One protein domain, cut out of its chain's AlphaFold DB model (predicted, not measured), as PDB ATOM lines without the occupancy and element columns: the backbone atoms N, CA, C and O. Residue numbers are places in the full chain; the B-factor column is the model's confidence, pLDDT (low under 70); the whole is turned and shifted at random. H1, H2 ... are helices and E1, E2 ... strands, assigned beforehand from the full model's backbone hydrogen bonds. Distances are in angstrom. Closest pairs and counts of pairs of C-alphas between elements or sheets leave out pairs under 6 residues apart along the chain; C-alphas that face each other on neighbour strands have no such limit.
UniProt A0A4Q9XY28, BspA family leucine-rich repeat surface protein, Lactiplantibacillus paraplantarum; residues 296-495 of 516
ATOM      1  N   ALA A 296     257.015 181.875 190.874       90.44
ATOM      2  CA  ALA A 296     257.627 182.881 191.743       90.44
ATOM      3  C   ALA A 296     259.162 182.751 191.781       90.44
ATOM      4  O   ALA A 296     259.853 183.742 191.552       90.44
ATOM      5  N   TRP A 297     259.697 181.533 191.957       92.06
ATOM      6  CA  TRP A 297     261.127 181.242 191.804       92.06
ATOM      7  C   TRP A 297     261.619 181.688 190.428       92.06
ATOM      8  O   TRP A 297     262.625 182.388 190.324       92.06
ATOM      9  N   ASP A 298     260.880 181.360 189.367       91.19
ATOM     10  CA  ASP A 298     261.236 181.710 187.988       91.19
ATOM     11  C   ASP A 298     261.285 183.241 187.775       91.19
ATOM     12  O   ASP A 298     262.173 183.750 187.086       91.19
ATOM     13  N   ALA A 299     260.411 183.992 188.459       92.25
ATOM     14  CA  ALA A 299     260.350 185.454 188.415       92.25
ATOM     15  C   ALA A 299     261.480 186.184 189.172       92.25
ATOM     16  O   ALA A 299     261.794 187.318 188.803       92.25
ATOM     17  N   ILE A 300     262.107 185.574 190.189       93.56
ATOM     18  CA  ILE A 300     263.232 186.199 190.906       93.56
ATOM     19  C   ILE A 300     264.431 186.365 189.963       93.56
ATOM     20  O   ILE A 300     264.919 185.403 189.358       93.56
ATOM     21  N   THR A 301     264.902 187.610 189.832       88.38
ATOM     22  CA  THR A 301     265.946 187.993 188.859       88.38
ATOM     23  C   THR A 301     267.362 187.970 189.432       88.38
ATOM     24  O   THR A 301     268.315 187.739 188.688       88.38
ATOM     25  N   ASP A 302     267.508 188.161 190.744       89.69
ATOM     26  CA  ASP A 302     268.783 188.055 191.451       89.69
ATOM     27  C   ASP A 302     269.114 186.580 191.731       89.69
ATOM     28  O   ASP A 302     268.431 185.891 192.491       89.69
ATOM     29  N   THR A 303     270.193 186.083 191.126       89.94
ATOM     30  CA  THR A 303     270.651 184.696 191.292       89.94
ATOM     31  C   THR A 303     271.270 184.406 192.662       89.94
ATOM     32  O   THR A 303     271.513 183.242 192.964       89.94
ATOM     33  N   SER A 304     271.502 185.416 193.508       91.31
ATOM     34  CA  SER A 304     271.866 185.229 194.920       91.31
ATOM     35  C   SER A 304     270.652 185.003 195.830       91.31
ATOM     36  O   SER A 304     270.798 184.453 196.922       91.31
ATOM     37  N   ARG A 305     269.448 185.377 195.369       94.50
ATOM     38  CA  ARG A 305     268.178 185.230 196.098       94.50
ATOM     39  C   ARG A 305     267.455 183.916 195.827       94.50
ATOM     40  O   ARG A 305     266.400 183.712 196.418       94.50
ATOM     41  N   LYS A 306     267.955 183.043 194.946       95.50
ATOM     42  CA  LYS A 306     267.281 181.780 194.605       95.50
ATOM     43  C   LYS A 306     268.229 180.631 194.292       95.50
ATOM     44  O   LYS A 306     269.364 180.836 193.871       95.50
ATOM     45  N   GLY A 307     267.727 179.408 194.420       94.94
ATOM     46  CA  GLY A 307     268.451 178.200 194.040       94.94
ATOM     47  C   GLY A 307     267.629 176.930 194.230       94.94
ATOM     48  O   GLY A 307     266.405 176.979 194.315       94.94
ATOM     49  N   VAL A 308     268.318 175.791 194.292       94.19
ATOM     50  CA  VAL A 308     267.733 174.465 194.541       94.19
ATOM     51  C   VAL A 308     268.571 173.755 195.602       94.19
ATOM     52  O   VAL A 308     269.800 173.841 195.580       94.19
ATOM     53  N   MET A 309     267.924 173.058 196.534       94.31
ATOM     54  CA  MET A 309     268.561 172.290 197.602       94.31
ATOM     55  C   MET A 309     267.928 170.896 197.675       94.31
ATOM     56  O   MET A 309     266.811 170.732 198.152       94.31
ATOM     57  N   GLY A 310     268.643 169.876 197.192       93.38
ATOM     58  CA  GLY A 310     268.050 168.550 196.972       93.38
ATOM     59  C   GLY A 310     267.109 168.582 195.765       93.38
ATOM     60  O   GLY A 310     267.580 168.830 194.657       93.38
ATOM     61  N   THR A 311     265.809 168.356 195.973       93.81
ATOM     62  CA  THR A 311     264.753 168.604 194.971       93.81
ATOM     63  C   THR A 311     263.893 169.837 195.268       93.81
ATOM     64  O   THR A 311     263.109 170.222 194.410       93.81
ATOM     65  N   SER A 312     264.038 170.490 196.427       94.31
ATOM     66  CA  SER A 312     263.298 171.723 196.732       94.31
ATOM     67  C   SER A 312     263.930 172.945 196.063       94.31
ATOM     68  O   SER A 312     265.102 173.254 196.295       94.31
ATOM     69  N   GLU A 313     263.140 173.681 195.283       95.38
ATOM     70  CA  GLU A 313     263.427 175.077 194.931       95.38
ATOM     71  C   GLU A 313     263.392 175.956 196.194       95.38
ATOM     72  O   GLU A 313     262.663 175.670 197.141       95.38
ATOM     73  N   TRP A 314     264.173 177.033 196.230       96.00
ATOM     74  CA  TRP A 314     264.080 178.059 197.275       96.00
ATOM     75  C   TRP A 314     264.309 179.443 196.677       96.00
ATOM     76  O   TRP A 314     265.111 179.595 195.748       96.00
ATOM     77  N   TRP A 315     263.616 180.453 197.199       96.50
ATOM     78  CA  TRP A 315     263.778 181.843 196.774       96.50
ATOM     79  C   TRP A 315     263.459 182.832 197.898       96.50
ATOM     80  O   TRP A 315     262.762 182.498 198.849       96.50
ATOM     81  N   ILE A 316     263.974 184.056 197.794       96.00
ATOM     82  CA  ILE A 316     263.719 185.150 198.737       96.00
ATOM     83  C   ILE A 316     263.005 186.271 197.981       96.00
ATOM     84  O   ILE A 316     263.618 186.893 197.110       96.00
ATOM     85  N   ASP A 317     261.737 186.533 198.303       93.06
ATOM     86  CA  ASP A 317     260.892 187.502 197.591       93.06
ATOM     87  C   ASP A 317     261.496 188.916 197.625       93.06
ATOM     88  O   ASP A 317     261.976 189.375 198.665       93.06
ATOM     89  N   ASP A 318     261.516 189.598 196.475       88.19
ATOM     90  CA  ASP A 318     262.138 190.917 196.303       88.19
ATOM     91  C   ASP A 318     261.401 192.064 197.030       88.19
ATOM     92  O   ASP A 318     261.976 193.142 197.191       88.19
ATOM     93  N   SER A 319     260.154 191.861 197.469       88.81
ATOM     94  CA  SER A 319     259.292 192.909 198.034       88.81
ATOM     95  C   SER A 319     259.330 193.022 199.564       88.81
ATOM     96  O   SER A 319     259.310 194.140 200.082       88.81
ATOM     97  N   ASP A 320     259.418 191.902 200.289       89.69
ATOM     98  CA  ASP A 320     259.409 191.860 201.760       89.69
ATOM     99  C   ASP A 320     260.593 191.085 202.376       89.69
ATOM    100  O   ASP A 320     260.833 191.171 203.583       89.69
ATOM    101  N   ASN A 321     261.390 190.406 201.542       92.38
ATOM    102  CA  ASN A 321     262.448 189.471 201.926       92.38
ATOM    103  C   ASN A 321     261.951 188.218 202.669       92.38
ATOM    104  O   ASN A 321     262.693 187.668 203.477       92.38
ATOM    105  N   THR A 322     260.739 187.727 202.416       94.00
ATOM    106  CA  THR A 322     260.328 186.390 202.871       94.00
ATOM    107  C   THR A 322     261.107 185.312 202.107       94.00
ATOM    108  O   THR A 322     261.246 185.373 200.887       94.00
ATOM    109  N   LEU A 323     261.650 184.328 202.827       96.12
ATOM    110  CA  LEU A 323     262.276 183.116 202.300       96.12
ATOM    111  C   LEU A 323     261.203 182.042 202.102       96.12
ATOM    112  O   LEU A 323     260.592 181.580 203.064       96.12
ATOM    113  N   HIS A 324     261.038 181.604 200.862       94.56
ATOM    114  CA  HIS A 324     260.150 180.525 200.456       94.56
ATOM    115  C   HIS A 324     260.963 179.257 200.181       94.56
ATOM    116  O   HIS A 324     262.004 179.309 199.516       94.56
ATOM    117  N   ILE A 325     260.475 178.108 200.656       95.12
ATOM    118  CA  ILE A 325     261.017 176.784 200.322       95.12
ATOM    119  C   ILE A 325     259.921 175.957 199.644       95.12
ATOM    120  O   ILE A 325     258.862 175.703 200.220       95.12
ATOM    121  N   GLY A 326     260.197 175.543 198.409       94.25
ATOM    122  CA  GLY A 326     259.332 174.740 197.556       94.25
ATOM    123  C   GLY A 326     259.197 173.289 198.011       94.25
ATOM    124  O   GLY A 326     260.120 172.709 198.591       94.25
ATOM    125  N   ALA A 327     258.052 172.681 197.694       93.75
ATOM    126  CA  ALA A 327     257.787 171.271 197.953       93.75
ATOM    127  C   ALA A 327     258.859 170.367 197.316       93.75
ATOM    128  O   ALA A 327     259.257 170.567 196.166       93.75
ATOM    129  N   GLY A 328     259.323 169.368 198.066       93.56
ATOM    130  CA  GLY A 328     260.455 168.538 197.663       93.56
ATOM    131  C   GLY A 328     261.146 167.859 198.843       93.56
ATOM    132  O   GLY A 328     260.597 167.759 199.940       93.56
ATOM    133  N   GLN A 329     262.365 167.381 198.605       94.56
ATOM    134  CA  GLN A 329     263.260 166.841 199.620       94.56
ATOM    135  C   GLN A 329     264.555 167.653 199.662       94.56
ATOM    136  O   GLN A 329     265.280 167.736 198.670       94.56
ATOM    137  N   LEU A 330     264.880 168.201 200.828       95.38
ATOM    138  CA  LEU A 330     266.130 168.903 201.082       95.38
ATOM    139  C   LEU A 330     267.301 167.920 201.180       95.38
ATOM    140  O   LEU A 330     267.208 166.847 201.779       95.38
ATOM    141  N   ALA A 331     268.448 168.318 200.638       94.88
ATOM    142  CA  ALA A 331     269.711 167.651 200.933       94.88
ATOM    143  C   ALA A 331     270.193 167.996 202.357       94.88
ATOM    144  O   ALA A 331     269.865 169.059 202.875       94.88
ATOM    145  N   ASP A 332     271.042 167.150 202.953       96.00
ATOM    146  CA  ASP A 332     271.705 167.454 204.233       96.00
ATOM    147  C   ASP A 332     272.373 168.840 204.202       96.00
ATOM    148  O   ASP A 332     273.156 169.115 203.282       96.00
ATOM    149  N   THR A 333     272.119 169.684 205.205       94.38
ATOM    150  CA  THR A 333     272.594 171.083 205.226       94.38
ATOM    151  C   THR A 333     274.120 171.172 205.160       94.38
ATOM    152  O   THR A 333     274.668 171.944 204.377       94.38
ATOM    153  N   ASN A 334     274.818 170.328 205.930       92.00
ATOM    154  CA  ASN A 334     276.275 170.330 206.115       92.00
ATOM    155  C   ASN A 334     276.861 171.657 206.655       92.00
ATOM    156  O   ASN A 334     278.083 171.832 206.625       92.00
ATOM    157  N   THR A 335     276.023 172.553 207.190       94.44
ATOM    158  CA  THR A 335     276.422 173.811 207.844       94.44
ATOM    159  C   THR A 335     277.484 173.548 208.917       94.44
ATOM    160  O   THR A 335     277.373 172.581 209.680       94.44
ATOM    161  N   LYS A 336     278.526 174.379 208.994       93.94
ATOM    162  CA  LYS A 336     279.607 174.288 209.987       93.94
ATOM    163  C   LYS A 336     279.617 175.520 210.882       93.94
ATOM    164  O   LYS A 336     279.511 176.642 210.391       93.94
ATOM    165  N   PHE A 337     279.822 175.295 212.173       92.75
ATOM    166  CA  PHE A 337     279.898 176.325 213.204       92.75
ATOM    167  C   PHE A 337     281.311 176.353 213.807       92.75
ATOM    168  O   PHE A 337     281.998 175.330 213.814       92.75
ATOM    169  N   ASP A 338     281.767 177.520 214.263       89.94
ATOM    170  CA  ASP A 338     282.953 177.636 215.118       89.94
ATOM    171  C   ASP A 338     282.631 177.288 216.586       89.94
ATOM    172  O   ASP A 338     281.480 177.071 216.966       89.94
ATOM    173  N   ALA A 339     283.657 177.272 217.441       82.81
ATOM    174  CA  ALA A 339     283.513 177.036 218.883       82.81
ATOM    175  C   ALA A 339     282.821 178.191 219.650       82.81
ATOM    176  O   ALA A 339     282.825 178.208 220.878       82.81
ATOM    177  N   SER A 340     282.271 179.186 218.950       81.25
ATOM    178  CA  SER A 340     281.495 180.311 219.486       81.25
ATOM    179  C   SER A 340     280.075 180.370 218.897       81.25
ATOM    180  O   SER A 340     279.372 181.366 219.085       81.25
ATOM    181  N   GLY A 341     279.642 179.320 218.188       80.69
ATOM    182  CA  GLY A 341     278.316 179.227 217.583       80.69
ATOM    183  C   GLY A 341     278.126 180.123 216.355       80.69
ATOM    184  O   GLY A 341     277.002 180.486 216.026       80.69
ATOM    185  N   ASN A 342     279.188 180.535 215.656       87.56
ATOM    186  CA  ASN A 342     279.060 181.283 214.402       87.56
ATOM    187  C   ASN A 342     279.206 180.360 213.197       87.56
ATOM    188  O   ASN A 342     280.151 179.576 213.117       87.56
ATOM    189  N   VAL A 343     278.312 180.499 212.215       91.75
ATOM    190  CA  VAL A 343     278.438 179.791 210.936       91.75
ATOM    191  C   VAL A 343     279.729 180.216 210.227       91.75
ATOM    192  O   VAL A 343     279.917 181.392 209.913       91.75
ATOM    193  N   THR A 344     280.599 179.243 209.964       92.62
ATOM    194  CA  THR A 344     281.852 179.397 209.201       92.62
ATOM    195  C   THR A 344     281.719 178.922 207.758       92.62
ATOM    196  O   THR A 344     282.459 179.371 206.888       92.62
ATOM    197  N   ASP A 345     280.771 178.022 207.499       93.88
ATOM    198  CA  ASP A 345     280.443 177.499 206.176       93.88
ATOM    199  C   ASP A 345     278.962 177.100 206.155       93.88
ATOM    200  O   ASP A 345     278.515 176.312 206.987       93.88
ATOM    201  N   TRP A 346     278.201 177.634 205.202       92.88
ATOM    202  CA  TRP A 346     276.777 177.335 205.029       92.88
ATOM    203  C   TRP A 346     276.508 175.996 204.323       92.88
ATOM    204  O   TRP A 346     275.363 175.557 204.252       92.88
ATOM    205  N   GLY A 347     277.541 175.320 203.811       92.81
ATOM    206  CA  GLY A 347     277.419 174.004 203.192       92.81
ATOM    207  C   GLY A 347     276.517 174.032 201.956       92.81
ATOM    208  O   GLY A 347     276.859 174.630 200.938       92.81
ATOM    209  N   LYS A 348     275.365 173.357 202.036       92.44
ATOM    210  CA  LYS A 348     274.332 173.329 200.985       92.44
ATOM    211  C   LYS A 348     273.186 174.319 201.224       92.44
ATOM    212  O   LYS A 348     272.292 174.397 200.384       92.44
ATOM    213  N   LEU A 349     273.190 175.054 202.339       93.19
ATOM    214  CA  LEU A 349     272.135 176.000 202.703       93.19
ATOM    215  C   LEU A 349     272.225 177.268 201.837       93.19
ATOM    216  O   LEU A 349     272.852 178.257 202.216       93.19
ATOM    217  N   GLY A 350     271.626 177.224 200.643       89.62
ATOM    218  CA  GLY A 350     271.829 178.237 199.602       89.62
ATOM    219  C   GLY A 350     271.512 179.674 200.037       89.62
ATOM    220  O   GLY A 350     272.292 180.582 199.757       89.62
ATOM    221  N   TRP A 351     270.434 179.871 200.803       94.12
ATOM    222  CA  TRP A 351     270.057 181.182 201.344       94.12
ATOM    223  C   TRP A 351     271.011 181.702 202.429       94.12
ATOM    224  O   TRP A 351     271.085 182.908 202.651       94.12
ATOM    225  N   GLY A 352     271.780 180.831 203.089       92.19
ATOM    226  CA  GLY A 352     272.641 181.187 204.219       92.19
ATOM    227  C   GLY A 352     273.682 182.265 203.899       92.19
ATOM    228  O   GLY A 352     273.861 183.221 204.657       92.19
ATOM    229  N   GLN A 353     274.304 182.175 202.720       87.75
ATOM    230  CA  GLN A 353     275.262 183.179 202.238       87.75
ATOM    231  C   GLN A 353     274.604 184.558 202.041       87.75
ATOM    232  O   GLN A 353     275.220 185.588 202.331       87.75
ATOM    233  N   TYR A 354     273.337 184.589 201.610       90.94
ATOM    234  CA  TYR A 354     272.551 185.817 201.495       90.94
ATOM    235  C   TYR A 354     272.221 186.402 202.879       90.94
ATOM    236  O   TYR A 354     272.365 187.613 203.063       90.94
ATOM    237  N   LEU A 355     271.875 185.560 203.868       91.19
ATOM    238  CA  LEU A 355     271.651 185.997 205.258       91.19
ATOM    239  C   LEU A 355     272.893 186.692 205.828       91.19
ATOM    240  O   LEU A 355     272.801 187.785 206.387       91.19
ATOM    241  N   GLN A 356     274.063 186.067 205.663       87.06
ATOM    242  CA  GLN A 356     275.327 186.573 206.197       87.06
ATOM    243  C   GLN A 356     275.813 187.839 205.481       87.06
ATOM    244  O   GLN A 356     276.302 188.752 206.142       87.06
ATOM    245  N   THR A 357     275.665 187.914 204.156       89.94
ATOM    246  CA  THR A 357     276.118 189.073 203.367       89.94
ATOM    247  C   THR A 357     275.269 190.315 203.641       89.94
ATOM    248  O   THR A 357     275.812 191.406 203.794       89.94
ATOM    249  N   ASN A 358     273.946 190.155 203.742       89.25
ATOM    250  CA  ASN A 358     273.014 191.278 203.891       89.25
ATOM    251  C   ASN A 358     272.635 191.574 205.355       89.25
ATOM    252  O   ASN A 358     271.979 192.577 205.617       89.25
ATOM    253  N   SER A 359     273.052 190.731 206.310       89.31
ATOM    254  CA  SER A 359     272.681 190.819 207.736       89.31
ATOM    255  C   SER A 359     271.160 190.821 207.968       89.31
ATOM    256  O   SER A 359     270.636 191.630 208.733       89.31
ATOM    257  N   VAL A 360     270.449 189.912 207.292       90.50
ATOM    258  CA  VAL A 360     268.978 189.807 207.317       90.50
ATOM    259  C   VAL A 360     268.486 188.540 208.020       90.50
ATOM    260  O   VAL A 360     269.089 187.475 207.899       90.50
ATOM    261  N   SER A 361     267.334 188.663 208.686       90.88
ATOM    262  CA  SER A 361     266.587 187.567 209.321       90.88
ATOM    263  C   SER A 361     265.203 187.427 208.668       90.88
ATOM    264  O   SER A 361     264.220 187.952 209.199       90.88
ATOM    265  N   PRO A 362     265.109 186.795 207.485       94.06
ATOM    266  CA  PRO A 362     263.885 186.743 206.694       94.06
ATOM    267  C   PRO A 362     262.811 185.879 207.363       94.06
ATOM    268  O   PRO A 362     263.122 184.961 208.126       94.06
ATOM    269  N   LYS A 363     261.537 186.161 207.065       93.06
ATOM    270  CA  LYS A 363     260.424 185.271 207.431       93.06
ATOM    271  C   LYS A 363     260.522 183.972 206.634       93.06
ATOM    272  O   LYS A 363     260.971 184.009 205.495       93.06
ATOM    273  N   LEU A 364     260.078 182.850 207.196       92.44
ATOM    274  CA  LEU A 364     259.997 181.572 206.478       92.44
ATOM    275  C   LEU A 364     258.573 181.303 205.960       92.44
ATOM    276  O   LEU A 364     257.605 181.487 206.694       92.44
ATOM    277  N   VAL A 365     258.452 180.796 204.735       91.94
ATOM    278  CA  VAL A 365     257.235 180.194 204.171       91.94
ATOM    279  C   VAL A 365     257.598 178.845 203.552       91.94
ATOM    280  O   VAL A 365     258.614 178.717 202.866       91.94
ATOM    281  N   LEU A 366     256.765 177.828 203.787       91.94
ATOM    282  CA  LEU A 366     256.853 176.538 203.102       91.94
ATOM    283  C   LEU A 366     255.716 176.457 202.078       91.94
ATOM    284  O   LEU A 366     254.551 176.675 202.402       91.94
ATOM    285  N   GLU A 367     256.046 176.147 200.830       91.25
ATOM    286  CA  GLU A 367     255.133 176.242 199.676       91.25
ATOM    287  C   GLU A 367     254.470 174.895 199.319       91.25
ATOM    288  O   GLU A 367     253.972 174.671 198.213       91.25
ATOM    289  N   GLY A 368     254.507 173.957 200.265       89.94
ATOM    290  CA  GLY A 368     254.071 172.567 200.153       89.94
ATOM    291  C   GLY A 368     254.940 171.678 201.044       89.94
ATOM    292  O   GLY A 368     255.718 172.191 201.843       89.94
ATOM    293  N   THR A 369     254.805 170.353 200.952       91.50
ATOM    294  CA  THR A 369     255.544 169.438 201.837       91.50
ATOM    295  C   THR A 369     257.046 169.445 201.536       91.50
ATOM    296  O   THR A 369     257.468 169.097 200.431       91.50
ATOM    297  N   VAL A 370     257.842 169.803 202.541       93.88
ATOM    298  CA  VAL A 370     259.306 169.828 202.521       93.88
ATOM    299  C   VAL A 370     259.820 168.718 203.434       93.88
ATOM    300  O   VAL A 370     259.653 168.776 204.650       93.88
ATOM    301  N   VAL A 371     260.450 167.706 202.839       94.69
ATOM    302  CA  VAL A 371     261.090 166.595 203.561       94.69
ATOM    303  C   VAL A 371     262.538 166.974 203.869       94.69
ATOM    304  O   VAL A 371     263.285 167.332 202.958       94.69
ATOM    305  N   THR A 372     262.971 166.900 205.124       94.94
ATOM    306  CA  THR A 372     264.352 167.232 205.506       94.94
ATOM    307  C   THR A 372     265.349 166.105 205.202       94.94
ATOM    308  O   THR A 372     264.997 164.938 205.008       94.94
ATOM    309  N   GLY A 373     266.637 166.463 205.159       94.25
ATOM    310  CA  GLY A 373     267.739 165.500 205.108       94.25
ATOM    311  C   GLY A 373     267.958 164.773 206.443       94.25
ATOM    312  O   GLY A 373     267.269 165.012 207.436       94.25
ATOM    313  N   LYS A 374     268.985 163.922 206.501       95.19
ATOM    314  CA  LYS A 374     269.440 163.282 207.746       95.19
ATOM    315  C   LYS A 374     270.016 164.299 208.729       95.19
ATOM    316  O   LYS A 374     269.808 164.156 209.931       95.19
ATOM    317  N   SER A 375     270.707 165.317 208.220       95.44
ATOM    318  CA  SER A 375     271.141 166.482 208.997       95.44
ATOM    319  C   SER A 375     270.368 167.725 208.557       95.44
ATOM    320  O   SER A 375     270.542 168.221 207.439       95.44
ATOM    321  N   ALA A 376     269.532 168.229 209.465       96.19
ATOM    322  CA  ALA A 376     268.870 169.529 209.386       96.19
ATOM    323  C   ALA A 376     269.693 170.615 210.115       96.19
ATOM    324  O   ALA A 376     269.152 171.639 210.542       96.19
ATOM    325  N   ARG A 377     271.005 170.391 210.290       95.81
ATOM    326  CA  ARG A 377     271.858 171.213 211.152       95.81
ATOM    327  C   ARG A 377     271.916 172.659 210.686       95.81
ATOM    328  O   ARG A 377     272.405 172.931 209.587       95.81
ATOM    329  N   GLY A 378     271.431 173.587 211.505       95.69
ATOM    330  CA  GLY A 378     271.302 174.988 211.103       95.69
ATOM    331  C   GLY A 378     270.443 175.191 209.848       95.69
ATOM    332  O   GLY A 378     270.810 176.000 209.004       95.69
ATOM    333  N   LEU A 379     269.346 174.443 209.674       96.00
ATOM    334  CA  LEU A 379     268.427 174.633 208.542       96.00
ATOM    335  C   LEU A 379     267.696 175.988 208.603       96.00
ATOM    336  O   LEU A 379     267.514 176.641 207.578       96.00
ATOM    337  N   PHE A 380     267.315 176.422 209.807       94.69
ATOM    338  CA  PHE A 380     266.533 177.635 210.054       94.69
ATOM    339  C   PHE A 380     267.233 178.630 211.000       94.69
ATOM    340  O   PHE A 380     266.578 179.475 211.615       94.69
ATOM    341  N   THR A 381     268.568 178.560 211.105       94.25
ATOM    342  CA  THR A 381     269.352 179.547 211.870       94.25
ATOM    343  C   THR A 381     269.075 180.970 211.374       94.25
ATOM    344  O   THR A 381     268.974 181.215 210.167       94.25
ATOM    345  N   LYS A 382     268.948 181.912 212.314       93.50
ATOM    346  CA  LYS A 382     268.705 183.352 212.091       93.50
ATOM    347  C   LYS A 382     267.419 183.704 211.334       93.50
ATOM    348  O   LYS A 382     267.251 184.871 210.982       93.50
ATOM    349  N   LEU A 383     266.506 182.762 211.090       94.25
ATOM    350  CA  LEU A 383     265.211 183.056 210.466       94.25
ATOM    351  C   LEU A 383     264.224 183.698 211.455       94.25
ATOM    352  O   LEU A 383     264.341 183.540 212.672       94.25
ATOM    353  N   THR A 384     263.237 184.415 210.918       92.31
ATOM    354  CA  THR A 384     262.145 185.024 211.688       92.31
ATOM    355  C   THR A 384     260.875 184.172 211.610       92.31
ATOM    356  O   THR A 384     260.388 183.841 210.527       92.31
ATOM    357  N   PHE A 385     260.301 183.875 212.772       88.75
ATOM    358  CA  PHE A 385     259.099 183.067 212.969       88.75
ATOM    359  C   PHE A 385     258.003 183.924 213.611       88.75
ATOM    360  O   PHE A 385     258.274 184.594 214.605       88.75
ATOM    361  N   THR A 386     256.769 183.911 213.093       83.44
ATOM    362  CA  THR A 386     255.631 184.554 213.794       83.44
ATOM    363  C   THR A 386     254.961 183.599 214.784       83.44
ATOM    364  O   THR A 386     254.363 184.013 215.773       83.44
ATOM    365  N   THR A 387     255.103 182.298 214.541       74.88
ATOM    366  CA  THR A 387     254.750 181.205 215.447       74.88
ATOM    367  C   THR A 387     255.704 180.034 215.200       74.88
ATOM    368  O   THR A 387     256.300 179.935 214.130       74.88
ATOM    369  N   PHE A 388     255.863 179.152 216.187       74.19
ATOM    370  CA  PHE A 388     256.675 177.933 216.068       74.19
ATOM    371  C   PHE A 388     255.856 176.674 215.732       74.19
ATOM    372  O   PHE A 388     256.403 175.576 215.729       74.19
ATOM    373  N   ASP A 389     254.558 176.818 215.457       74.81
ATOM    374  CA  ASP A 389     253.633 175.693 215.308       74.81
ATOM    375  C   ASP A 389     253.594 175.154 213.866       74.81
ATOM    376  O   ASP A 389     253.060 175.798 212.954       74.81
ATOM    377  N   PHE A 390     254.140 173.948 213.671       76.31
ATOM    378  CA  PHE A 390     254.124 173.208 212.406       76.31
ATOM    379  C   PHE A 390     252.973 172.188 212.328       76.31
ATOM    380  O   PHE A 390     252.869 171.484 211.328       76.31
ATOM    381  N   SER A 391     252.100 172.086 213.339       69.00
ATOM    382  CA  SER A 391     251.112 171.002 213.463       69.00
ATOM    383  C   SER A 391     249.801 171.237 212.701       69.00
ATOM    384  O   SER A 391     249.241 170.291 212.142       69.00
ATOM    385  N   THR A 392     249.288 172.476 212.667       67.38
ATOM    386  CA  THR A 392     247.961 172.773 212.093       67.38
ATOM    387  C   THR A 392     248.025 173.460 210.731       67.38
ATOM    388  O   THR A 392     248.838 174.352 210.492       67.38
ATOM    389  N   ALA A 393     247.070 173.113 209.862       62.44
ATOM    390  CA  ALA A 393     246.860 173.713 208.541       62.44
ATOM    391  C   ALA A 393     246.484 175.216 208.556       62.44
ATOM    392  O   ALA A 393     246.351 175.811 207.491       62.44
ATOM    393  N   ALA A 394     246.280 175.820 209.733       60.75
ATOM    394  CA  ALA A 394     246.004 177.250 209.894       60.75
ATOM    395  C   ALA A 394     247.258 178.076 210.257       60.75
ATOM    396  O   ALA A 394     247.188 179.304 210.284       60.75
ATOM    397  N   ASN A 395     248.386 177.417 210.540       67.38
ATOM    398  CA  ASN A 395     249.634 178.053 210.961       67.38
ATOM    399  C   ASN A 395     250.604 178.264 209.791       67.38
ATOM    400  O   ASN A 395     250.426 177.704 208.710       67.38
ATOM    401  N   GLN A 396     251.685 179.008 210.052       70.00
ATOM    402  CA  GLN A 396     252.732 179.384 209.087       70.00
ATOM    403  C   GLN A 396     253.348 178.196 208.312       70.00
ATOM    404  O   GLN A 396     253.865 178.405 207.216       70.00
ATOM    405  N   PHE A 397     253.287 176.971 208.857       77.88
ATOM    406  CA  PHE A 397     253.929 175.777 208.284       77.88
ATOM    407  C   PHE A 397     253.027 174.541 208.142       77.88
ATOM    408  O   PHE A 397     253.535 173.458 207.874       77.88
ATOM    409  N   GLY A 398     251.713 174.667 208.345       66.69
ATOM    410  CA  GLY A 398     250.680 173.794 207.764       66.69
ATOM    411  C   GLY A 398     250.751 172.253 207.867       66.69
ATOM    412  O   GLY A 398     250.042 171.603 207.100       66.69
ATOM    413  N   GLY A 399     251.580 171.633 208.716       79.06
ATOM    414  CA  GLY A 399     251.902 170.194 208.623       79.06
ATOM    415  C   GLY A 399     252.860 169.841 207.472       79.06
ATOM    416  O   GLY A 399     252.899 168.701 207.015       79.06
ATOM    417  N   GLN A 400     253.594 170.828 206.953       88.31
ATOM    418  CA  GLN A 400     254.392 170.748 205.727       88.31
ATOM    419  C   GLN A 400     255.830 170.258 205.948       88.31
ATOM    420  O   GLN A 400     256.463 169.837 204.984       88.31
ATOM    421  N   LEU A 401     256.365 170.315 207.170       91.75
ATOM    422  CA  LEU A 401     257.760 169.967 207.462       91.75
ATOM    423  C   LEU A 401     257.899 168.495 207.898       91.75
ATOM    424  O   LEU A 401     257.784 168.178 209.080       91.75
ATOM    425  N   ASP A 402     258.186 167.594 206.956       92.69
ATOM    426  CA  ASP A 402     258.457 166.185 207.275       92.69
ATOM    427  C   ASP A 402     259.905 166.010 207.750       92.69
ATOM    428  O   ASP A 402     260.858 166.165 206.985       92.69
ATOM    429  N   THR A 403     260.040 165.663 209.028       93.94
ATOM    430  CA  THR A 403     261.310 165.472 209.744       93.94
ATOM    431  C   THR A 403     261.634 164.012 210.064       93.94
ATOM    432  O   THR A 403     262.684 163.731 210.638       93.94
ATOM    433  N   SER A 404     260.806 163.060 209.616       92.31
ATOM    434  CA  SER A 404     260.886 161.628 209.968       92.31
ATOM    435  C   SER A 404     262.183 160.908 209.562       92.31
ATOM    436  O   SER A 404     262.454 159.796 210.018       92.31
ATOM    437  N   ASN A 405     262.999 161.530 208.706       91.75
ATOM    438  CA  ASN A 405     264.291 161.015 208.243       91.75
ATOM    439  C   ASN A 405     265.506 161.723 208.881       91.75
ATOM    440  O   ASN A 405     266.647 161.346 208.596       91.75
ATOM    441  N   THR A 406     265.289 162.738 209.723       96.62
ATOM    442  CA  THR A 406     266.349 163.512 210.381       96.62
ATOM    443  C   THR A 406     266.848 162.819 211.651       96.62
ATOM    444  O   THR A 406     266.070 162.341 212.470       96.62
ATOM    445  N   VAL A 407     268.172 162.788 211.818       96.50
ATOM    446  CA  VAL A 407     268.869 162.266 213.009       96.50
ATOM    447  C   VAL A 407     269.658 163.350 213.762       96.50
ATOM    448  O   VAL A 407     270.021 163.163 214.922       96.50
ATOM    449  N   ASP A 408     269.905 164.487 213.108       97.44
ATOM    450  CA  ASP A 408     270.665 165.636 213.610       97.44
ATOM    451  C   ASP A 408     269.869 166.928 213.358       97.44
ATOM    452  O   ASP A 408     269.689 167.344 212.208       97.44
ATOM    453  N   MET A 409     269.390 167.536 214.447       97.06
ATOM    454  CA  MET A 409     268.719 168.843 214.495       97.06
ATOM    455  C   MET A 409     269.557 169.872 215.273       97.06
ATOM    456  O   MET A 409     269.028 170.869 215.773       97.06
ATOM    457  N   SER A 410     270.870 169.651 215.398       96.69
ATOM    458  CA  SER A 410     271.738 170.600 216.094       96.69
ATOM    459  C   SER A 410     271.695 171.977 215.416       96.69
ATOM    460  O   SER A 410     271.538 172.087 214.199       96.69
ATOM    461  N   TYR A 411     271.757 173.063 216.186       97.19
ATOM    462  CA  TYR A 411     271.639 174.443 215.687       97.19
ATOM    463  C   TYR A 411     270.376 174.757 214.844       97.19
ATOM    464  O   TYR A 411     270.324 175.812 214.213       97.19
ATOM    465  N   MET A 412     269.368 173.872 214.756       96.19
ATOM    466  CA  MET A 412     268.325 173.946 213.714       96.19
ATOM    467  C   MET A 412     267.553 175.272 213.700       96.19
ATOM    468  O   MET A 412     267.265 175.765 212.611       96.19
ATOM    469  N   PHE A 413     267.301 175.872 214.867       95.38
ATOM    470  CA  PHE A 413     266.688 177.192 215.044       95.38
ATOM    471  C   PHE A 413     267.631 178.187 215.754       95.38
ATOM    472  O   PHE A 413     267.172 179.152 216.356       95.38
ATOM    473  N   GLU A 414     268.950 177.979 215.706       95.56
ATOM    474  CA  GLU A 414     269.922 178.847 216.388       95.56
ATOM    475  C   GLU A 414     269.801 180.315 215.934       95.56
ATOM    476  O   GLU A 414     269.629 180.614 214.753       95.56
ATOM    477  N   LYS A 415     269.837 181.257 216.881       94.31
ATOM    478  CA  LYS A 415     269.629 182.700 216.658       94.31
ATOM    479  C   LYS A 415     268.309 183.062 215.947       94.31
ATOM    480  O   LYS A 415     268.183 184.189 215.466       94.31
ATOM    481  N   ALA A 416     267.322 182.163 215.887       94.00
ATOM    482  CA  ALA A 416     266.005 182.466 215.331       94.00
ATOM    483  C   ALA A 416     265.289 183.562 216.141       94.00
ATOM    484  O   ALA A 416     265.425 183.643 217.364       94.00
ATOM    485  N   ASN A 417     264.514 184.408 215.462       91.75
ATOM    486  CA  ASN A 417     263.744 185.485 216.083       91.75
ATOM    487  C   ASN A 417     262.249 185.148 216.083       91.75
ATOM    488  O   ASN A 417     261.643 185.029 215.020       91.75
ATOM    489  N   VAL A 418     261.650 185.037 217.266       88.75
ATOM    490  CA  VAL A 418     260.206 184.849 217.438       88.75
ATOM    491  C   VAL A 418     259.531 186.215 217.549       88.75
ATOM    492  O   VAL A 418     259.844 186.981 218.459       88.75
ATOM    493  N   VAL A 419     258.587 186.512 216.655       86.69
ATOM    494  CA  VAL A 419     257.818 187.765 216.627       86.69
ATOM    495  C   VAL A 419     256.366 187.479 216.997       86.69
ATOM    496  O   VAL A 419     255.625 186.943 216.178       86.69
ATOM    497  N   ALA A 420     255.936 187.865 218.200       78.81
ATOM    498  CA  ALA A 420     254.520 187.787 218.570       78.81
ATOM    499  C   ALA A 420     253.797 189.117 218.310       78.81
ATOM    500  O   ALA A 420     254.326 190.200 218.578       78.81
ATOM    501  N   GLU A 421     252.554 189.034 217.837       74.06
ATOM    502  CA  GLU A 421     251.711 190.202 217.581       74.06
ATOM    503  C   GLU A 421     250.666 190.378 218.689       74.06
ATOM    504  O   GLU A 421     249.743 189.580 218.819       74.06
ATOM    505  N   ASN A 422     250.791 191.450 219.480       64.50
ATOM    506  CA  ASN A 422     249.781 191.911 220.447       64.50
ATOM    507  C   ASN A 422     249.368 190.918 221.564       64.50
ATOM    508  O   ASN A 422     248.332 191.109 222.203       64.50
ATOM    509  N   VAL A 423     250.171 189.884 221.852       69.31
ATOM    510  CA  VAL A 423     249.887 188.903 222.919       69.31
ATOM    511  C   VAL A 423     250.594 189.268 224.229       69.31
ATOM    512  O   VAL A 423     251.820 189.310 224.306       69.31
ATOM    513  N   VAL A 424     249.818 189.444 225.302       73.06
ATOM    514  CA  VAL A 424     250.340 189.452 226.678       73.06
ATOM    515  C   VAL A 424     250.533 188.004 227.129       73.06
ATOM    516  O   VAL A 424     249.559 187.261 227.203       73.06
ATOM    517  N   ARG A 425     251.777 187.633 227.470       79.12
ATOM    518  CA  ARG A 425     252.241 186.240 227.659       79.12
ATOM    519  C   ARG A 425     252.177 185.427 226.353       79.12
ATOM    520  O   ARG A 425     251.250 184.650 226.161       79.12
ATOM    521  N   PRO A 426     253.132 185.619 225.429       84.25
ATOM    522  CA  PRO A 426     253.218 184.827 224.201       84.25
ATOM    523  C   PRO A 426     253.491 183.345 224.506       84.25
ATOM    524  O   PRO A 426     254.412 183.007 225.253       84.25
ATOM    525  N   HIS A 427     252.727 182.458 223.871       86.25
ATOM    526  CA  HIS A 427     252.985 181.019 223.864       86.25
ATOM    527  C   HIS A 427     253.498 180.605 222.477       86.25
ATOM    528  O   HIS A 427     252.821 180.825 221.476       86.25
ATOM    529  N   ALA A 428     254.677 179.988 222.425       87.81
ATOM    530  CA  ALA A 428     255.218 179.320 221.248       87.81
ATOM    531  C   ALA A 428     255.081 177.801 221.417       87.81
ATOM    532  O   ALA A 428     255.428 177.269 222.472       87.81
ATOM    533  N   TYR A 429     254.599 177.103 220.391       88.12
ATOM    534  CA  TYR A 429     254.386 175.655 220.405       88.12
ATOM    535  C   TYR A 429     255.197 175.028 219.276       88.12
ATOM    536  O   TYR A 429     254.813 175.179 218.127       88.12
ATOM    537  N   VAL A 430     256.306 174.350 219.572       89.31
ATOM    538  CA  VAL A 430     257.009 173.521 218.584       89.31
ATOM    539  C   VAL A 430     256.305 172.169 218.552       89.31
ATOM    540  O   VAL A 430     256.592 171.288 219.359       89.31
ATOM    541  N   ASP A 431     255.341 172.044 217.647       86.31
ATOM    542  CA  ASP A 431     254.554 170.834 217.394       86.31
ATOM    543  C   ASP A 431     254.572 170.519 215.887       86.31
ATOM    544  O   ASP A 431     254.804 171.412 215.074       86.31
ATOM    545  N   GLY A 432     254.353 169.258 215.511       85.06
ATOM    546  CA  GLY A 432     254.406 168.762 214.131       85.06
ATOM    547  C   GLY A 432     255.777 168.252 213.657       85.06
ATOM    548  O   GLY A 432     255.890 167.837 212.509       85.06
ATOM    549  N   ILE A 433     256.804 168.247 214.517       89.25
ATOM    550  CA  ILE A 433     258.163 167.768 214.198       89.25
ATOM    551  C   ILE A 433     258.380 166.347 214.749       89.25
ATOM    552  O   ILE A 433     258.210 166.105 215.944       89.25
ATOM    553  N   ASP A 434     258.816 165.408 213.902       91.25
ATOM    554  CA  ASP A 434     259.203 164.058 214.333       91.25
ATOM    555  C   ASP A 434     260.651 164.045 214.847       91.25
ATOM    556  O   ASP A 434     261.603 163.800 214.107       91.25
ATOM    557  N   ALA A 435     260.812 164.292 216.147       92.25
ATOM    558  CA  ALA A 435     262.094 164.136 216.833       92.25
ATOM    559  C   ALA A 435     262.425 162.677 217.210       92.25
ATOM    560  O   ALA A 435     263.532 162.412 217.675       92.25
ATOM    561  N   SER A 436     261.523 161.708 216.992       92.06
ATOM    562  CA  SER A 436     261.647 160.359 217.572       92.06
ATOM    563  C   SER A 436     262.847 159.557 217.058       92.06
ATOM    564  O   SER A 436     263.180 158.522 217.632       92.06
ATOM    565  N   HIS A 437     263.530 160.000 216.000       93.00
ATOM    566  CA  HIS A 437     264.746 159.376 215.462       93.00
ATOM    567  C   HIS A 437     266.019 160.219 215.675       93.00
ATOM    568  O   HIS A 437     267.103 159.800 215.268       93.00
ATOM    569  N   VAL A 438     265.903 161.373 216.338       96.19
ATOM    570  CA  VAL A 438     266.984 162.345 216.527       96.19
ATOM    571  C   VAL A 438     267.886 161.954 217.694       96.19
ATOM    572  O   VAL A 438     267.418 161.629 218.784       96.19
ATOM    573  N   THR A 439     269.198 162.018 217.467       96.00
ATOM    574  CA  THR A 439     270.229 161.791 218.493       96.00
ATOM    575  C   THR A 439     270.875 163.087 218.988       96.00
ATOM    576  O   THR A 439     271.389 163.119 220.105       96.00
ATOM    577  N   ASP A 440     270.843 164.160 218.191       97.00
ATOM    578  CA  ASP A 440     271.483 165.438 218.522       97.00
ATOM    579  C   ASP A 440     270.532 166.630 218.315       97.00
ATOM    580  O   ASP A 440     270.031 166.854 217.210       97.00
ATOM    581  N   VAL A 441     270.299 167.384 219.394       96.75
ATOM    582  CA  VAL A 441     269.568 168.668 219.422       96.75
ATOM    583  C   VAL A 441     270.410 169.766 220.092       96.75
ATOM    584  O   VAL A 441     269.888 170.753 220.616       96.75
ATOM    585  N   SER A 442     271.733 169.602 220.117       96.56
ATOM    586  CA  SER A 442     272.627 170.592 220.710       96.56
ATOM    587  C   SER A 442     272.515 171.936 219.994       96.56
ATOM    588  O   SER A 442     272.342 172.007 218.778       96.56
ATOM    589  N   HIS A 443     272.556 173.028 220.755       97.25
ATOM    590  CA  HIS A 443     272.364 174.394 220.255       97.25
ATOM    591  C   HIS A 443     271.031 174.642 219.501       97.25
ATOM    592  O   HIS A 443     270.884 175.688 218.873       97.25
ATOM    593  N   MET A 444     270.049 173.722 219.529       96.50
ATOM    594  CA  MET A 444     268.849 173.771 218.667       96.50
ATOM    595  C   MET A 444     268.065 175.089 218.760       96.50
ATOM    596  O   MET A 444     267.576 175.551 217.734       96.50
ATOM    597  N   PHE A 445     267.998 175.699 219.946       96.44
ATOM    598  CA  PHE A 445     267.419 177.020 220.215       96.44
ATOM    599  C   PHE A 445     268.437 177.963 220.900       96.44
ATOM    600  O   PHE A 445     268.062 178.836 221.689       96.44
ATOM    601  N   GLU A 446     269.740 177.783 220.639       96.38
ATOM    602  CA  GLU A 446     270.790 178.667 221.160       96.38
ATOM    603  C   GLU A 446     270.594 180.100 220.651       96.38
ATOM    604  O   GLU A 446     270.351 180.329 219.470       96.38
ATOM    605  N   GLN A 447     270.723 181.076 221.552       94.81
ATOM    606  CA  GLN A 447     270.668 182.517 221.281       94.81
ATOM    607  C   GLN A 447     269.407 182.963 220.518       94.81
ATOM    608  O   GLN A 447     269.399 184.029 219.896       94.81
ATOM    609  N   CYS A 448     268.328 182.175 220.592       93.81
ATOM    610  CA  CYS A 448     267.013 182.570 220.111       93.81
ATOM    611  C   CYS A 448     266.566 183.883 220.762       93.81
ATOM    612  O   CYS A 448     266.770 184.133 221.954       93.81
ATOM    613  N   GLN A 449     265.931 184.722 219.954       89.81
ATOM    614  CA  GLN A 449     265.441 186.034 220.343       89.81
ATOM    615  C   GLN A 449     263.916 186.056 220.331       89.81
ATOM    616  O   GLN A 449     263.261 185.271 219.646       89.81
ATOM    617  N   TYR A 450     263.357 186.978 221.105       88.00
ATOM    618  CA  TYR A 450     261.931 187.247 221.132       88.00
ATOM    619  C   TYR A 450     261.699 188.749 220.991       88.00
ATOM    620  O   TYR A 450     262.320 189.555 221.687       88.00
ATOM    621  N   SER A 451     260.789 189.119 220.098       83.81
ATOM    622  CA  SER A 451     260.375 190.495 219.861       83.81
ATOM    623  C   SER A 451     258.852 190.600 219.747       83.81
ATOM    624  O   SER A 451     258.153 189.658 219.377       83.81
ATOM    625  N   LEU A 452     258.331 191.769 220.109       77.44
ATOM    626  CA  LEU A 452     256.937 192.145 219.894       77.44
ATOM    627  C   LEU A 452     256.851 193.035 218.656       77.44
ATOM    628  O   LEU A 452     257.726 193.875 218.447       77.44
ATOM    629  N   SER A 453     255.782 192.897 217.870       74.06
ATOM    630  CA  SER A 453     255.510 193.842 216.777       74.06
ATOM    631  C   SER A 453     255.062 195.225 217.278       74.06
ATOM    632  O   SER A 453     255.338 196.225 216.614       74.06
ATOM    633  N   ASP A 454     254.443 195.301 218.464       70.81
ATOM    634  CA  ASP A 454     254.144 196.551 219.170       70.81
ATOM    635  C   ASP A 454     255.058 196.727 220.398       70.81
ATOM    636  O   ASP A 454     255.064 195.921 221.331       70.81
ATOM    637  N   ASN A 455     255.813 197.827 220.411       62.00
ATOM    638  CA  ASN A 455     256.714 198.204 221.502       62.00
ATOM    639  C   ASN A 455     255.986 198.847 222.704       62.00
ATOM    640  O   ASN A 455     256.632 199.193 223.691       62.00
ATOM    641  N   GLY A 456     254.662 199.027 222.642       62.59
ATOM    642  CA  GLY A 456     253.852 199.601 223.720       62.59
ATOM    643  C   GLY A 456     253.661 198.703 224.952       62.59
ATOM    644  O   GLY A 456     253.176 199.184 225.978       62.59
ATOM    645  N   ILE A 457     254.031 197.417 224.890       60.91
ATOM    646  CA  ILE A 457     253.829 196.472 225.999       60.91
ATOM    647  C   ILE A 457     255.036 196.474 226.956       60.91
ATOM    648  O   ILE A 457     256.149 196.094 226.599       60.91
ATOM    649  N   ILE A 458     254.782 196.877 228.202       57.50
ATOM    650  CA  ILE A 458     255.767 197.005 229.290       57.50
ATOM    651  C   ILE A 458     256.408 195.675 229.736       57.50
ATOM    652  O   ILE A 458     255.825 194.597 229.607       57.50
ATOM    653  N   ASP A 459     257.618 195.769 230.309       54.28
ATOM    654  CA  ASP A 459     258.608 194.678 230.366       54.28
ATOM    655  C   ASP A 459     258.161 193.359 231.022       54.28
ATOM    656  O   ASP A 459     258.684 192.298 230.679       54.28
ATOM    657  N   ALA A 460     257.148 193.376 231.893       50.25
ATOM    658  CA  ALA A 460     256.581 192.172 232.509       50.25
ATOM    659  C   ALA A 460     255.954 191.172 231.505       50.25
ATOM    660  O   ALA A 460     255.653 190.040 231.879       50.25
ATOM    661  N   ALA A 461     255.757 191.567 230.240       55.69
ATOM    662  CA  ALA A 461     255.271 190.701 229.162       55.69
ATOM    663  C   ALA A 461     256.380 190.137 228.244       55.69
ATOM    664  O   ALA A 461     256.068 189.437 227.284       55.69
ATOM    665  N   ARG A 462     257.665 190.425 228.503       68.44
ATOM    666  CA  ARG A 462     258.790 190.116 227.587       68.44
ATOM    667  C   ARG A 462     259.390 188.716 227.743       68.44
ATOM    668  O   ARG A 462     260.510 188.471 227.294       68.44
ATOM    669  N   GLY A 463     258.647 187.830 228.392       83.19
ATOM    670  CA  GLY A 463     258.954 186.415 228.517       83.19
ATOM    671  C   GLY A 463     258.241 185.585 227.452       83.19
ATOM    672  O   GLY A 463     257.091 185.877 227.136       83.19
ATOM    673  N   LEU A 464     258.891 184.541 226.941       88.31
ATOM    674  CA  LEU A 464     258.290 183.546 226.052       88.31
ATOM    675  C   LEU A 464     257.990 182.243 226.807       88.31
ATOM    676  O   LEU A 464     258.867 181.708 227.487       88.31
ATOM    677  N   TRP A 465     256.773 181.721 226.655       91.56
ATOM    678  CA  TRP A 465     256.394 180.381 227.106       91.56
ATOM    679  C   TRP A 465     256.574 179.404 225.943       91.56
ATOM    680  O   TRP A 465     255.863 179.510 224.943       91.56
ATOM    681  N   LEU A 466     257.526 178.478 226.047       92.19
ATOM    682  CA  LEU A 466     257.862 177.528 224.985       92.19
ATOM    683  C   LEU A 466     257.350 176.125 225.329       92.19
ATOM    684  O   LEU A 466     257.679 175.571 226.374       92.19
ATOM    685  N   HIS A 467     256.575 175.538 224.427       91.69
ATOM    686  CA  HIS A 467     256.000 174.204 224.567       91.69
ATOM    687  C   HIS A 467     256.600 173.348 223.457       91.69
ATOM    688  O   HIS A 467     256.529 173.727 222.290       91.69
ATOM    689  N   LEU A 468     257.227 172.233 223.811       92.31
ATOM    690  CA  LEU A 468     257.972 171.388 222.883       92.31
ATOM    691  C   LEU A 468     257.294 170.022 222.814       92.31
ATOM    692  O   LEU A 468     257.477 169.213 223.721       92.31
ATOM    693  N   ASN A 469     256.505 169.780 221.763       91.31
ATOM    694  CA  ASN A 469     255.886 168.482 221.500       91.31
ATOM    695  C   ASN A 469     256.844 167.603 220.672       91.31
ATOM    696  O   ASN A 469     256.644 167.388 219.478       91.31
ATOM    697  N   LEU A 470     257.943 167.175 221.299       89.75
ATOM    698  CA  LEU A 470     259.066 166.476 220.675       89.75
ATOM    699  C   LEU A 470     259.392 165.192 221.452       89.75
ATOM    700  O   LEU A 470     259.740 165.243 222.632       89.75
ATOM    701  N   ASP A 471     259.365 164.035 220.783       90.94
ATOM    702  CA  ASP A 471     259.889 162.782 221.348       90.94
ATOM    703  C   ASP A 471     261.425 162.803 221.378       90.94
ATOM    704  O   ASP A 471     262.101 162.290 220.490       90.94
ATOM    705  N   LEU A 472     261.982 163.401 222.432       90.94
ATOM    706  CA  LEU A 472     263.425 163.476 222.666       90.94
ATOM    707  C   LEU A 472     264.004 162.179 223.279       90.94
ATOM    708  O   LEU A 472     265.154 162.170 223.711       90.94
ATOM    709  N   SER A 473     263.255 161.066 223.333       91.31
ATOM    710  CA  SER A 473     263.671 159.848 224.058       91.31
ATOM    711  C   SER A 473     264.945 159.177 223.529       91.31
ATOM    712  O   SER A 473     265.603 158.451 224.278       91.31
ATOM    713  N   LYS A 474     265.320 159.411 222.264       93.44
ATOM    714  CA  LYS A 474     266.557 158.890 221.645       93.44
ATOM    715  C   LYS A 474     267.725 159.884 221.634       93.44
ATOM    716  O   LYS A 474     268.810 159.529 221.173       93.44
ATOM    717  N   VAL A 475     267.526 161.098 222.146       95.19
ATOM    718  CA  VAL A 475     268.553 162.142 222.148       95.19
ATOM    719  C   VAL A 475     269.685 161.782 223.109       95.19
ATOM    720  O   VAL A 475     269.455 161.435 224.267       95.19
ATOM    721  N   THR A 476     270.919 161.909 222.624       96.06
ATOM    722  CA  THR A 476     272.148 161.738 223.411       96.06
ATOM    723  C   THR A 476     272.859 163.057 223.714       96.06
ATOM    724  O   THR A 476     273.662 163.112 224.642       96.06
ATOM    725  N   ASN A 477     272.570 164.128 222.969       96.88
ATOM    726  CA  ASN A 477     273.222 165.428 223.122       96.88
ATOM    727  C   ASN A 477     272.199 166.579 223.175       96.88
ATOM    728  O   ASN A 477     271.474 166.813 222.204       96.88
ATOM    729  N   THR A 478     272.173 167.306 224.297       96.62
ATOM    730  CA  THR A 478     271.391 168.542 224.499       96.62
ATOM    731  C   THR A 478     272.274 169.715 224.946       96.62
ATOM    732  O   THR A 478     271.776 170.683 225.536       96.62
ATOM    733  N   ALA A 479     273.586 169.652 224.690       96.44
ATOM    734  CA  ALA A 479     274.516 170.730 225.010       96.44
ATOM    735  C   ALA A 479     274.057 172.055 224.376       96.44
ATOM    736  O   ALA A 479     273.593 172.093 223.238       96.44
ATOM    737  N   CYS A 480     274.132 173.147 225.133       96.81
ATOM    738  CA  CYS A 480     273.723 174.491 224.723       96.81
ATOM    739  C   CYS A 480     272.286 174.641 224.168       96.81
ATOM    740  O   CYS A 480     271.997 175.678 223.577       96.81
ATOM    741  N   MET A 481     271.374 173.666 224.336       96.69
ATOM    742  CA  MET A 481     270.087 173.620 223.607       96.69
ATOM    743  C   MET A 481     269.261 174.919 223.669       96.69
ATOM    744  O   MET A 481     268.627 175.253 222.673       96.69
ATOM    745  N   PHE A 482     269.305 175.664 224.779       96.94
ATOM    746  CA  PHE A 482     268.663 176.978 224.947       96.94
ATOM    747  C   PHE A 482     269.654 178.079 225.376       96.94
ATOM    748  O   PHE A 482     269.237 179.144 225.831       96.94
ATOM    749  N   ASN A 483     270.968 177.841 225.262       96.56
ATOM    750  CA  ASN A 483     272.019 178.737 225.758       96.56
ATOM    751  C   ASN A 483     271.826 180.170 225.238       96.56
ATOM    752  O   ASN A 483     271.718 180.393 224.038       96.56
ATOM    753  N   GLY A 484     271.780 181.163 226.122       95.19
ATOM    754  CA  GLY A 484     271.606 182.564 225.740       95.19
ATOM    755  C   GLY A 484     270.216 182.936 225.216       95.19
ATOM    756  O   GLY A 484     270.056 184.064 224.753       95.19
ATOM    757  N   PHE A 485     269.206 182.062 225.310       94.50
ATOM    758  CA  PHE A 485     267.805 182.404 225.024       94.50
ATOM    759  C   PHE A 485     267.240 183.282 226.161       94.50
ATOM    760  O   PHE A 485     266.391 182.871 226.950       94.50
ATOM    761  N   GLY A 486     267.741 184.515 226.272       91.50
ATOM    762  CA  GLY A 486     267.533 185.410 227.418       91.50
ATOM    763  C   GLY A 486     266.092 185.881 227.648       91.50
ATOM    764  O   GLY A 486     265.818 186.463 228.691       91.50
ATOM    765  N   HIS A 487     265.180 185.617 226.707       89.38
ATOM    766  CA  HIS A 487     263.742 185.896 226.817       89.38
ATOM    767  C   HIS A 487     262.888 184.670 227.174       89.38
ATOM    768  O   HIS A 487     261.680 184.799 227.363       89.38
ATOM    769  N   LEU A 488     263.479 183.478 227.260       92.50
ATOM    770  CA  LEU A 488     262.758 182.250 227.576       92.50
ATOM    771  C   LEU A 488     262.297 182.281 229.038       92.50
ATOM    772  O   LEU A 488     263.129 182.312 229.942       92.50
ATOM    773  N   LYS A 489     260.980 182.323 229.268       92.38
ATOM    774  CA  LYS A 489     260.390 182.513 230.602       92.38
ATOM    775  C   LYS A 489     259.917 181.218 231.239       92.38
ATOM    776  O   LYS A 489     260.005 181.071 232.451       92.38
ATOM    777  N   ASN A 490     259.421 180.290 230.434       92.88
ATOM    778  CA  ASN A 490     259.048 178.961 230.887       92.88
ATOM    779  C   ASN A 490     259.165 177.967 229.727       92.88
ATOM    780  O   ASN A 490     259.006 178.350 228.564       92.88
ATOM    781  N   ILE A 491     259.438 176.704 230.053       93.31
ATOM    782  CA  ILE A 491     259.561 175.611 229.088       93.31
ATOM    783  C   ILE A 491     258.702 174.448 229.575       93.31
ATOM    784  O   ILE A 491     258.804 174.044 230.730       93.31
ATOM    785  N   THR A 492     257.879 173.892 228.693       93.50
ATOM    786  CA  THR A 492     257.106 172.670 228.944       93.50
ATOM    787  C   THR A 492     257.380 171.659 227.833       93.50
ATOM    788  O   THR A 492     257.417 172.022 226.659       93.50
ATOM    789  N   PHE A 493     257.572 170.389 228.189       92.25
ATOM    790  CA  PHE A 493     257.900 169.314 227.251       92.25
ATOM    791  C   PHE A 493     256.773 168.278 227.188       92.25
ATOM    792  O   PHE A 493     256.230 167.889 228.225       92.25
ATOM    793  N   TYR A 494     256.462 167.818 225.978       90.12
ATOM    794  CA  TYR A 494     255.521 166.741 225.693       90.12
ATOM    795  C   TYR A 494     256.142 165.781 224.653       90.12
ATOM    796  O   TYR A 494     256.604 166.252 223.620       90.12
ATOM    797  N   PRO A 495     256.188 164.451 224.877       88.50
ATOM    798  CA  PRO A 495     256.063 163.784 226.178       88.50
ATOM    799  C   PRO A 495     257.060 164.338 227.216       88.50
ATOM    800  O   PRO A 495     257.915 165.162 226.896       88.50
TER     801      PRO A 495
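Overview. This is residues 296 to 495 of the 516 residues of the protein "BspA family leucine-rich repeat surface protein" of Lactiplantibacillus paraplantarum (UniProt A0A4Q9XY28). With little regular structure, the backbone winds in stacked turns, a solenoid with mixed sheet E1-E2-E3-E5 toward one end and parallel sheet E7-E9-E10 at the other. Of 200 printed residues, 54 are in two named helices and ten named strands, mixed in class. It is compact: radius of gyration of the C-alphas 16.1 A, spans 45 by 41 by 37 A.

Along the chain. Find C-alpha 306 at (267.281, 181.780, 194.605), where E1, residues 306-309, begins; E2 is 312-316, E3 323-325, E5 364-366. Next find H1 296-299, E4 343-345, H2 352-358, E6 417-420, E7 427-430, E8 449-452, E9 464-469 and E10 488-494, ending at (255.521, 166.741, 225.693).

Arrangement. The meander E1-E2-E3, antiparallel neighbours in turn, has N 307 and O 314 within hydrogen-bond range, 2.9 A. H1 is on this sheet, height 8.4 A. E9 and E10 are parallel: N 492 and O 466, 2.9 A. H2 has every O i to N i+4 pair within range.

Size, cuts and confidence. The printed part has no cut; E5 to E6, 50 residues, is a long link. pLDDT is under 70 in 16 residues.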